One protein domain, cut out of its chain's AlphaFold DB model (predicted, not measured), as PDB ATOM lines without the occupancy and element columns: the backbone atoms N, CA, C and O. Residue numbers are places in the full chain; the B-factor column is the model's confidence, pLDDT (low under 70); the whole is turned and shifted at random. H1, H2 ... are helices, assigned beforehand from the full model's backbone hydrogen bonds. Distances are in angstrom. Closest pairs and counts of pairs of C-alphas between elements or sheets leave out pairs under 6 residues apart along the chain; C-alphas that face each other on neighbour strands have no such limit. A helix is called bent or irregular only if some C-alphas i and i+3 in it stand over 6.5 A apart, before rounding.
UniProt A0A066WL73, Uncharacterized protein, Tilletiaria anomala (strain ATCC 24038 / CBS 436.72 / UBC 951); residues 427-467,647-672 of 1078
ATOM      1  N   MET A 427     -42.135 -19.574 -27.901       84.69
ATOM      2  CA  MET A 427     -43.491 -19.393 -28.410       84.69
ATOM      3  C   MET A 427     -44.167 -18.300 -27.569       84.69
ATOM      4  O   MET A 427     -43.972 -18.308 -26.346       84.69
ATOM      5  N   PRO A 428     -44.905 -17.368 -28.196       86.75
ATOM      6  CA  PRO A 428     -45.586 -16.308 -27.470       86.75
ATOM      7  C   PRO A 428     -46.499 -16.898 -26.401       86.75
ATOM      8  O   PRO A 428     -47.167 -17.910 -26.630       86.75
ATOM      9  N   ARG A 429     -46.521 -16.258 -25.235       86.56
ATOM     10  CA  ARG A 429     -47.490 -16.509 -24.169       86.56
ATOM     11  C   ARG A 429     -48.542 -15.406 -24.165       86.56
ATOM     12  O   ARG A 429     -48.305 -14.307 -24.652       86.56
ATOM     13  N   TRP A 430     -49.685 -15.698 -23.552       83.44
ATOM     14  CA  TRP A 430     -50.774 -14.735 -23.360       83.44
ATOM     15  C   TRP A 430     -50.326 -13.497 -22.554       83.44
ATOM     16  O   TRP A 430     -50.764 -12.388 -22.816       83.44
ATOM     17  N   SER A 431     -49.368 -13.664 -21.634       84.44
ATOM     18  CA  SER A 431     -48.713 -12.569 -20.901       84.44
ATOM     19  C   SER A 431     -48.013 -11.539 -21.788       84.44
ATOM     20  O   SER A 431     -47.878 -10.391 -21.385       84.44
ATOM     21  N   ASP A 432     -47.558 -11.938 -22.976       83.12
ATOM     22  CA  ASP A 432     -46.594 -11.169 -23.772       83.12
ATOM     23  C   ASP A 432     -47.288 -10.102 -24.655       83.12
ATOM     24  O   ASP A 432     -46.628  -9.432 -25.449       83.12
ATOM     25  N   PHE A 433     -48.619  -9.981 -24.530       85.88
ATOM     26  CA  PHE A 433     -49.519  -9.100 -25.296       85.88
ATOM     27  C   PHE A 433     -50.538  -8.379 -24.390       85.88
ATOM     28  O   PHE A 433     -51.618  -8.010 -24.847       85.88
ATOM     29  N   ARG A 434     -50.206  -8.209 -23.102       83.94
ATOM     30  CA  ARG A 434     -50.934  -7.326 -22.177       83.94
ATOM     31  C   ARG A 434     -50.826  -5.881 -22.665       83.94
ATOM     32  O   ARG A 434     -49.724  -5.425 -22.970       83.94
ATOM     33  N   VAL A 435     -51.957  -5.190 -22.742       83.69
ATOM     34  CA  VAL A 435     -52.066  -3.780 -23.135       83.69
ATOM     35  C   VAL A 435     -52.495  -2.981 -21.906       83.69
ATOM     36  O   VAL A 435     -53.341  -3.431 -21.134       83.69
ATOM     37  N   ALA A 436     -51.911  -1.801 -21.696       79.50
ATOM     38  CA  ALA A 436     -52.353  -0.931 -20.607       79.50
ATOM     39  C   ALA A 436     -53.712  -0.298 -20.975       79.50
ATOM     40  O   ALA A 436     -53.840   0.200 -22.098       79.50
ATOM     41  N   PRO A 437     -54.708  -0.243 -20.069       71.12
ATOM     42  CA  PRO A 437     -56.042   0.278 -20.399       71.12
ATOM     43  C   PRO A 437     -56.007   1.734 -20.901       71.12
ATOM     44  O   PRO A 437     -56.750   2.108 -21.808       71.12
ATOM     45  N   ASP A 438     -55.063   2.535 -20.398       74.94
ATOM     46  CA  ASP A 438     -54.844   3.915 -20.838       74.94
ATOM     47  C   ASP A 438     -54.105   4.055 -22.185       74.94
ATOM     48  O   ASP A 438     -54.046   5.168 -22.713       74.94
ATOM     49  N   GLU A 439     -53.512   2.999 -22.765       79.00
ATOM     50  CA  GLU A 439     -52.594   3.139 -23.916       79.00
ATOM     51  C   GLU A 439     -53.298   3.791 -25.121       79.00
ATOM     52  O   GLU A 439     -52.748   4.688 -25.766       79.00
ATOM     53  N   ALA A 440     -54.565   3.436 -25.363       73.50
ATOM     54  CA  ALA A 440     -55.400   4.048 -26.397       73.50
ATOM     55  C   ALA A 440     -55.670   5.544 -26.148       73.50
ATOM     56  O   ALA A 440     -55.644   6.338 -27.091       73.50
ATOM     57  N   ALA A 441     -55.884   5.947 -24.892       75.94
ATOM     58  CA  ALA A 441     -56.104   7.342 -24.515       75.94
ATOM     59  C   ALA A 441     -54.806   8.168 -24.584       75.94
ATOM     60  O   ALA A 441     -54.821   9.311 -25.044       75.94
ATOM     61  N   GLN A 442     -53.672   7.587 -24.185       78.38
ATOM     62  CA  GLN A 442     -52.352   8.212 -24.279       78.38
ATOM     63  C   GLN A 442     -51.928   8.392 -25.746       78.38
ATOM     64  O   GLN A 442     -51.572   9.496 -26.154       78.38
ATOM     65  N   ALA A 443     -52.073   7.359 -26.579       77.88
ATOM     66  CA  ALA A 443     -51.787   7.460 -28.006       77.88
ATOM     67  C   ALA A 443     -52.702   8.469 -28.721       77.88
ATOM     68  O   ALA A 443     -52.226   9.218 -29.574       77.88
ATOM     69  N   ALA A 444     -53.984   8.560 -28.340       77.56
ATOM     70  CA  ALA A 444     -54.891   9.579 -28.868       77.56
ATOM     71  C   ALA A 444     -54.431  11.011 -28.530       77.56
ATOM     72  O   ALA A 444     -54.490  11.878 -29.405       77.56
ATOM     73  N   ARG A 445     -53.915  11.254 -27.313       79.44
ATOM     74  CA  ARG A 445     -53.297  12.539 -26.920       79.44
ATOM     75  C   ARG A 445     -52.040  12.851 -27.743       79.44
ATOM     76  O   ARG A 445     -51.856  13.992 -28.150       79.44
ATOM     77  N   ASP A 446     -51.246  11.835 -28.077       80.94
ATOM     78  CA  ASP A 446     -50.078  11.949 -28.965       80.94
ATOM     79  C   ASP A 446     -50.424  12.067 -30.468       80.94
ATOM     80  O   ASP A 446     -49.529  12.101 -31.316       80.94
ATOM     81  N   GLY A 447     -51.709  12.040 -30.844       76.19
ATOM     82  CA  GLY A 447     -52.145  11.973 -32.246       76.19
ATOM     83  C   GLY A 447     -51.797  10.653 -32.957       76.19
ATOM     84  O   GLY A 447     -51.922  10.548 -34.181       76.19
ATOM     85  N   ARG A 448     -51.362   9.631 -32.213       78.38
ATOM     86  CA  ARG A 448     -50.984   8.304 -32.711       78.38
ATOM     87  C   ARG A 448     -52.201   7.377 -32.740       78.38
ATOM     88  O   ARG A 448     -52.975   7.299 -31.795       78.38
ATOM     89  N   ARG A 449     -52.361   6.620 -33.831       75.62
ATOM     90  CA  ARG A 449     -53.378   5.560 -33.928       75.62
ATOM     91  C   ARG A 449     -52.749   4.209 -33.613       75.62
ATOM     92  O   ARG A 449     -51.976   3.695 -34.421       75.62
ATOM     93  N   ILE A 450     -53.109   3.647 -32.464       76.12
ATOM     94  CA  ILE A 450     -52.855   2.239 -32.145       76.12
ATOM     95  C   ILE A 450     -53.617   1.346 -33.130       76.12
ATOM     96  O   ILE A 450     -54.679   1.704 -33.645       76.12
ATOM     97  N   SER A 451     -53.051   0.179 -33.415       81.75
ATOM     98  CA  SER A 451     -53.695  -0.888 -34.177       81.75
ATOM     99  C   SER A 451     -53.253  -2.245 -33.635       81.75
ATOM    100  O   SER A 451     -52.192  -2.349 -33.027       81.75
ATOM    101  N   VAL A 452     -53.990  -3.315 -33.942       81.81
ATOM    102  CA  VAL A 452     -53.573  -4.691 -33.599       81.81
ATOM    103  C   VAL A 452     -52.130  -4.973 -34.055       81.81
ATOM    104  O   VAL A 452     -51.366  -5.643 -33.372       81.81
ATOM    105  N   LEU A 453     -51.702  -4.398 -35.187       81.31
ATOM    106  CA  LEU A 453     -50.336  -4.537 -35.695       81.31
ATOM    107  C   LEU A 453     -49.278  -3.879 -34.799       81.31
ATOM    108  O   LEU A 453     -48.172  -4.405 -34.731       81.31
ATOM    109  N   THR A 454     -49.582  -2.774 -34.104       83.25
ATOM    110  CA  THR A 454     -48.629  -2.179 -33.151       83.25
ATOM    111  C   THR A 454     -48.489  -3.049 -31.906       83.25
ATOM    112  O   THR A 454     -47.355  -3.300 -31.508       83.25
ATOM    113  N   HIS A 455     -49.582  -3.629 -31.391       84.81
ATOM    114  CA  HIS A 455     -49.521  -4.617 -30.304       84.81
ATOM    115  C   HIS A 455     -48.762  -5.896 -30.712       84.81
ATOM    116  O   HIS A 455     -47.955  -6.410 -29.936       84.81
ATOM    117  N   VAL A 456     -48.943  -6.391 -31.949       84.50
ATOM    118  CA  VAL A 456     -48.135  -7.511 -32.477       84.50
ATOM    119  C   VAL A 456     -46.654  -7.147 -32.450       84.50
ATOM    120  O   VAL A 456     -45.842  -7.919 -31.947       84.50
ATOM    121  N   ASP A 457     -46.289  -5.978 -32.976       84.25
ATOM    122  CA  ASP A 457     -44.893  -5.555 -33.073       84.25
ATOM    123  C   ASP A 457     -44.262  -5.285 -31.691       84.25
ATOM    124  O   ASP A 457     -43.069  -5.523 -31.511       84.25
ATOM    125  N   GLN A 458     -45.064  -4.855 -30.713       84.88
ATOM    126  CA  GLN A 458     -44.726  -4.643 -29.298       84.88
ATOM    127  C   GLN A 458     -44.450  -5.975 -28.582       84.88
ATOM    128  O   GLN A 458     -43.339  -6.170 -28.087       84.88
ATOM    129  N   GLY A 459     -45.351  -6.961 -28.649       83.25
ATOM    130  CA  GLY A 459     -45.090  -8.308 -28.114       83.25
ATOM    131  C   GLY A 459     -43.952  -9.043 -28.848       83.25
ATOM    132  O   GLY A 459     -43.120  -9.720 -28.237       83.25
ATOM    133  N   LEU A 460     -43.812  -8.834 -30.166       82.50
ATOM    134  CA  LEU A 460     -42.662  -9.305 -30.953       82.50
ATOM    135  C   LEU A 460     -41.340  -8.590 -30.612       82.50
ATOM    136  O   LEU A 460     -40.293  -9.076 -31.059       82.50
ATOM    137  N   ARG A 461     -41.350  -7.471 -29.872       81.50
ATOM    138  CA  ARG A 461     -40.159  -6.799 -29.311       81.50
ATOM    139  C   ARG A 461     -39.886  -7.260 -27.885       81.50
ATOM    140  O   ARG A 461     -38.777  -7.731 -27.651       81.50
ATOM    141  N   ALA A 462     -40.894  -7.301 -27.012       80.75
ATOM    142  CA  ALA A 462     -40.781  -7.841 -25.654       80.75
ATOM    143  C   ALA A 462     -40.163  -9.255 -25.647       80.75
ATOM    144  O   ALA A 462     -39.172  -9.508 -24.964       80.75
ATOM    145  N   MET A 463     -40.631 -10.153 -26.527       82.19
ATOM    146  CA  MET A 463     -40.032 -11.488 -26.694       82.19
ATOM    147  C   MET A 463     -38.573 -11.481 -27.191       82.19
ATOM    148  O   MET A 463     -37.863 -12.463 -26.973       82.19
ATOM    149  N   ARG A 464     -38.107 -10.440 -27.897       76.62
ATOM    150  CA  ARG A 464     -36.681 -10.287 -28.255       76.62
ATOM    151  C   ARG A 464     -35.891  -9.749 -27.076       76.62
ATOM    152  O   ARG A 464     -34.780 -10.206 -26.859       76.62
ATOM    153  N   GLU A 465     -36.445  -8.797 -26.342       76.06
ATOM    154  CA  GLU A 465     -35.796  -8.152 -25.203       76.06
ATOM    155  C   GLU A 465     -35.601  -9.142 -24.050       76.06
ATOM    156  O   GLU A 465     -34.480  -9.252 -23.564       76.06
ATOM    157  N   GLU A 466     -36.583  -9.997 -23.739       69.25
ATOM    158  CA  GLU A 466     -36.386 -11.159 -22.854       69.25
ATOM    159  C   GLU A 466     -35.285 -12.111 -23.364       69.25
ATOM    160  O   GLU A 466     -34.444 -12.566 -22.592       69.25
ATOM    161  N   GLN A 467     -35.268 -12.436 -24.665       66.06
ATOM    162  CA  GLN A 467     -34.268 -13.346 -25.249       66.06
ATOM    163  C   GLN A 467     -32.862 -12.736 -25.261       66.06
ATOM    164  O   GLN A 467     -31.878 -13.455 -25.105       66.06
ATOM    165  N   GLU A 647     -55.923  -6.044 -20.094       77.19
ATOM    166  CA  GLU A 647     -56.539  -6.785 -21.189       77.19
ATOM    167  C   GLU A 647     -55.475  -7.212 -22.211       77.19
ATOM    168  O   GLU A 647     -54.560  -6.470 -22.580       77.19
ATOM    169  N   VAL A 648     -55.571  -8.463 -22.657       82.00
ATOM    170  CA  VAL A 648     -54.625  -9.054 -23.603       82.00
ATOM    171  C   VAL A 648     -55.217  -9.004 -25.000       82.00
ATOM    172  O   VAL A 648     -56.267  -9.601 -25.245       82.00
ATOM    173  N   ASP A 649     -54.506  -8.388 -25.946       84.69
ATOM    174  CA  ASP A 649     -54.909  -8.411 -27.353       84.69
ATOM    175  C   ASP A 649     -54.738  -9.831 -27.927       84.69
ATOM    176  O   ASP A 649     -53.689 -10.227 -28.450       84.69
ATOM    177  N   GLY A 650     -55.812 -10.619 -27.834       85.00
ATOM    178  CA  GLY A 650     -55.893 -11.976 -28.367       85.00
ATOM    179  C   GLY A 650     -55.730 -12.050 -29.891       85.00
ATOM    180  O   GLY A 650     -55.293 -13.079 -30.418       85.00
ATOM    181  N   VAL A 651     -56.019 -10.968 -30.624       85.69
ATOM    182  CA  VAL A 651     -55.799 -10.903 -32.078       85.69
ATOM    183  C   VAL A 651     -54.307 -10.711 -32.359       85.69
ATOM    184  O   VAL A 651     -53.742 -11.407 -33.205       85.69
ATOM    185  N   ALA A 652     -53.628  -9.856 -31.593       85.06
ATOM    186  CA  ALA A 652     -52.183  -9.699 -31.675       85.06
ATOM    187  C   ALA A 652     -51.442 -10.979 -31.258       85.06
ATOM    188  O   ALA A 652     -50.548 -11.436 -31.978       85.06
ATOM    189  N   PHE A 653     -51.869 -11.618 -30.166       88.12
ATOM    190  CA  PHE A 653     -51.349 -12.915 -29.735       88.12
ATOM    191  C   PHE A 653     -51.511 -13.986 -30.825       88.12
ATOM    192  O   PHE A 653     -50.543 -14.672 -31.154       88.12
ATOM    193  N   THR A 654     -52.700 -14.135 -31.424       87.56
ATOM    194  CA  THR A 654     -52.928 -15.162 -32.461       87.56
ATOM    195  C   THR A 654     -52.115 -14.903 -33.729       87.56
ATOM    196  O   THR A 654     -51.542 -15.846 -34.280       87.56
ATOM    197  N   ILE A 655     -51.969 -13.644 -34.159       86.31
ATOM    198  CA  ILE A 655     -51.077 -13.272 -35.268       86.31
ATOM    199  C   ILE A 655     -49.620 -13.625 -34.934       86.31
ATOM    200  O   ILE A 655     -48.955 -14.307 -35.720       86.31
ATOM    201  N   ALA A 656     -49.119 -13.222 -33.764       85.88
ATOM    202  CA  ALA A 656     -47.755 -13.523 -33.340       85.88
ATOM    203  C   ALA A 656     -47.509 -15.035 -33.187       85.88
ATOM    204  O   ALA A 656     -46.437 -15.525 -33.547       85.88
ATOM    205  N   TYR A 657     -48.508 -15.790 -32.722       88.94
ATOM    206  CA  TYR A 657     -48.463 -17.246 -32.621       88.94
ATOM    207  C   TYR A 657     -48.370 -17.908 -34.002       88.94
ATOM    208  O   TYR A 657     -47.546 -18.803 -34.188       88.94
ATOM    209  N   ILE A 658     -49.132 -17.437 -34.997       87.06
ATOM    210  CA  ILE A 658     -49.029 -17.899 -36.392       87.06
ATOM    211  C   ILE A 658     -47.633 -17.603 -36.963       87.06
ATOM    212  O   ILE A 658     -47.016 -18.488 -37.560       87.06
ATOM    213  N   LEU A 659     -47.093 -16.399 -36.745       85.06
ATOM    214  CA  LEU A 659     -45.751 -16.026 -37.209       85.06
ATOM    215  C   LEU A 659     -44.654 -16.880 -36.541       85.06
ATOM    216  O   LEU A 659     -43.771 -17.393 -37.231       85.06
ATOM    217  N   ALA A 660     -44.738 -17.112 -35.228       82.75
ATOM    218  CA  ALA A 660     -43.807 -17.966 -34.485       82.75
ATOM    219  C   ALA A 660     -43.924 -19.454 -34.871       82.75
ATOM    220  O   ALA A 660     -42.915 -20.156 -34.966       82.75
ATOM    221  N   PHE A 661     -45.137 -19.941 -35.151       85.31
ATOM    222  CA  PHE A 661     -45.373 -21.280 -35.690       85.31
ATOM    223  C   PHE A 661     -44.708 -21.437 -37.065       85.31
ATOM    224  O   PHE A 661     -43.982 -22.405 -37.297       85.31
ATOM    225  N   ILE A 662     -44.871 -20.455 -37.956       83.88
ATOM    226  CA  ILE A 662     -44.196 -20.433 -39.260       83.88
ATOM    227  C   ILE A 662     -42.668 -20.392 -39.088       83.88
ATOM    228  O   ILE A 662     -41.974 -21.168 -39.736       83.88
ATOM    229  N   GLU A 663     -42.122 -19.573 -38.186       80.12
ATOM    230  CA  GLU A 663     -40.671 -19.527 -37.925       80.12
ATOM    231  C   GLU A 663     -40.125 -20.866 -37.388       80.12
ATOM    232  O   GLU A 663     -38.995 -21.241 -37.698       80.12
ATOM    233  N   ARG A 664     -40.941 -21.630 -36.646       79.25
ATOM    234  CA  ARG A 664     -40.581 -22.952 -36.106       79.25
ATOM    235  C   ARG A 664     -40.656 -24.083 -37.138       79.25
ATOM    236  O   ARG A 664     -39.768 -24.935 -37.157       79.25
ATOM    237  N   TYR A 665     -41.702 -24.127 -37.965       79.81
ATOM    238  CA  TYR A 665     -41.939 -25.225 -38.917       79.81
ATOM    239  C   TYR A 665     -41.418 -24.947 -40.337       79.81
ATOM    240  O   TYR A 665     -41.173 -25.892 -41.087       79.81
ATOM    241  N   ALA A 666     -41.212 -23.678 -40.701       75.75
ATOM    242  CA  ALA A 666     -40.810 -23.237 -42.036       75.75
ATOM    243  C   ALA A 666     -39.568 -22.304 -42.103       75.75
ATOM    244  O   ALA A 666     -39.515 -21.459 -43.001       75.75
ATOM    245  N   PRO A 667     -38.532 -22.438 -41.241       67.38
ATOM    246  CA  PRO A 667     -37.443 -21.455 -41.153       67.38
ATOM    247  C   PRO A 667     -36.655 -21.274 -42.460       67.38
ATOM    248  O   PRO A 667     -36.322 -20.154 -42.827       67.38
ATOM    249  N   GLY A 668     -36.382 -22.361 -43.192       66.12
ATOM    250  CA  GLY A 668     -35.569 -22.341 -44.419       66.12
ATOM    251  C   GLY A 668     -36.266 -21.797 -45.674       66.12
ATOM    252  O   GLY A 668     -35.728 -21.940 -46.768       66.12
ATOM    253  N   GLU A 669     -37.471 -21.242 -45.531       72.38
ATOM    254  CA  GLU A 669     -38.297 -20.702 -46.618       72.38
ATOM    255  C   GLU A 669     -38.855 -19.290 -46.278       72.38
ATOM    256  O   GLU A 669     -39.723 -18.763 -46.981       72.38
ATOM    257  N   LEU A 670     -38.347 -18.668 -45.204       73.38
ATOM    258  CA  LEU A 670     -38.542 -17.249 -44.888       73.38
ATOM    259  C   LEU A 670     -37.782 -16.366 -45.891       73.38
ATOM    260  O   LEU A 670     -36.725 -16.742 -46.398       73.38
ATOM    261  N   ASP A 671     -38.302 -15.170 -46.169       72.25
ATOM    262  CA  ASP A 671     -37.650 -14.202 -47.058       72.25
ATOM    263  C   ASP A 671     -36.805 -13.208 -46.245       72.25
ATOM    264  O   ASP A 671     -37.263 -12.132 -45.865       72.25
ATOM    265  N   ASP A 672     -35.569 -13.599 -45.921       61.81
ATOM    266  CA  ASP A 672     -34.653 -12.821 -45.067       61.81
ATOM    267  C   ASP A 672     -34.160 -11.500 -45.691       61.81
ATOM    268  O   ASP A 672     -33.528 -10.691 -45.012       61.81
TER     269      ASP A 672
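This is residues 427 to 467 and 647 to 672 of the 1078 residues of an uncharacterized protein of Tilletiaria anomala (strain ATCC 24038 / CBS 436.72 / UBC 951) (UniProt A0A066WL73). Two long helices, H3 and H4, meet near their first residues and spread apart as a V, with the short helix H1 packed on both of them close to where they meet. The helix H2 lies away from these three at one end of the long axis, where the stretch between H1 and H3 goes out and folds back, and the tail after H4 lies toward the other end. The printed part has 67 residues with four named helices, in the order H1, H2, H3, H4, and no named strand; the class is all helix. The whole is only just loose, close to compact, with a radius of gyration of the C-alphas of 13.4 A, and it is elongated, with spans of 43 by 23 by 21 A.

H3, residues 452 to 467, and H4, residues 650 to 665, touch, and the closest C-alphas are those of Val 456 and Ala 652, 4.7 A apart. They run the same way at a steep tilt of 53 degrees, and H4 touches H3 with residues 651 to 656 alone. H1, residues 430 to 433, touches H3, with the C-alphas of Phe 433 and Gly 459 closest at 5.3 A. H1 also touches H4, which meets it with residues 650 to 653 alone; the closest C-alphas are those of Phe 433 and Phe 653, 6.1 A apart. H2, residues 439 to 445, touches no helix and is apart from H1, H3 and H4. In H2 and H4 every pair of O of residue i and N of residue i+4 is within hydrogen-bond range, in H3 11 of 12 are, and H1 is too short for such a pair.

H3 begins with C-alpha 452 at (-53.573, -4.691, -33.599) and measures 22.7 A from first to last C-alpha. H4 measures 21.9 A and ends with C-alpha 665 at (-41.939, -25.225, -38.917). H2 measures 9.9 A and ends with C-alpha 445 at (-53.297, 12.539, -26.920). H1 is neither bent nor irregular, but only just: C-alphas 430 and 433 are 6.1 A apart.

The two C-alphas farthest apart are those of Arg 445 and Gly 668, at 42.9 A. Residues 468 to 646 are not printed, and C-alphas 467 and 647 are 23.6 A apart across this cut, which falls between H3 and H4. The link from H1 to H2 is tight, and that from H2 to H3, with 6 residues, is short. The mean pLDDT of the printed part is 80.2; residues 466 to 467, 667 to 668 and 672 are under 70.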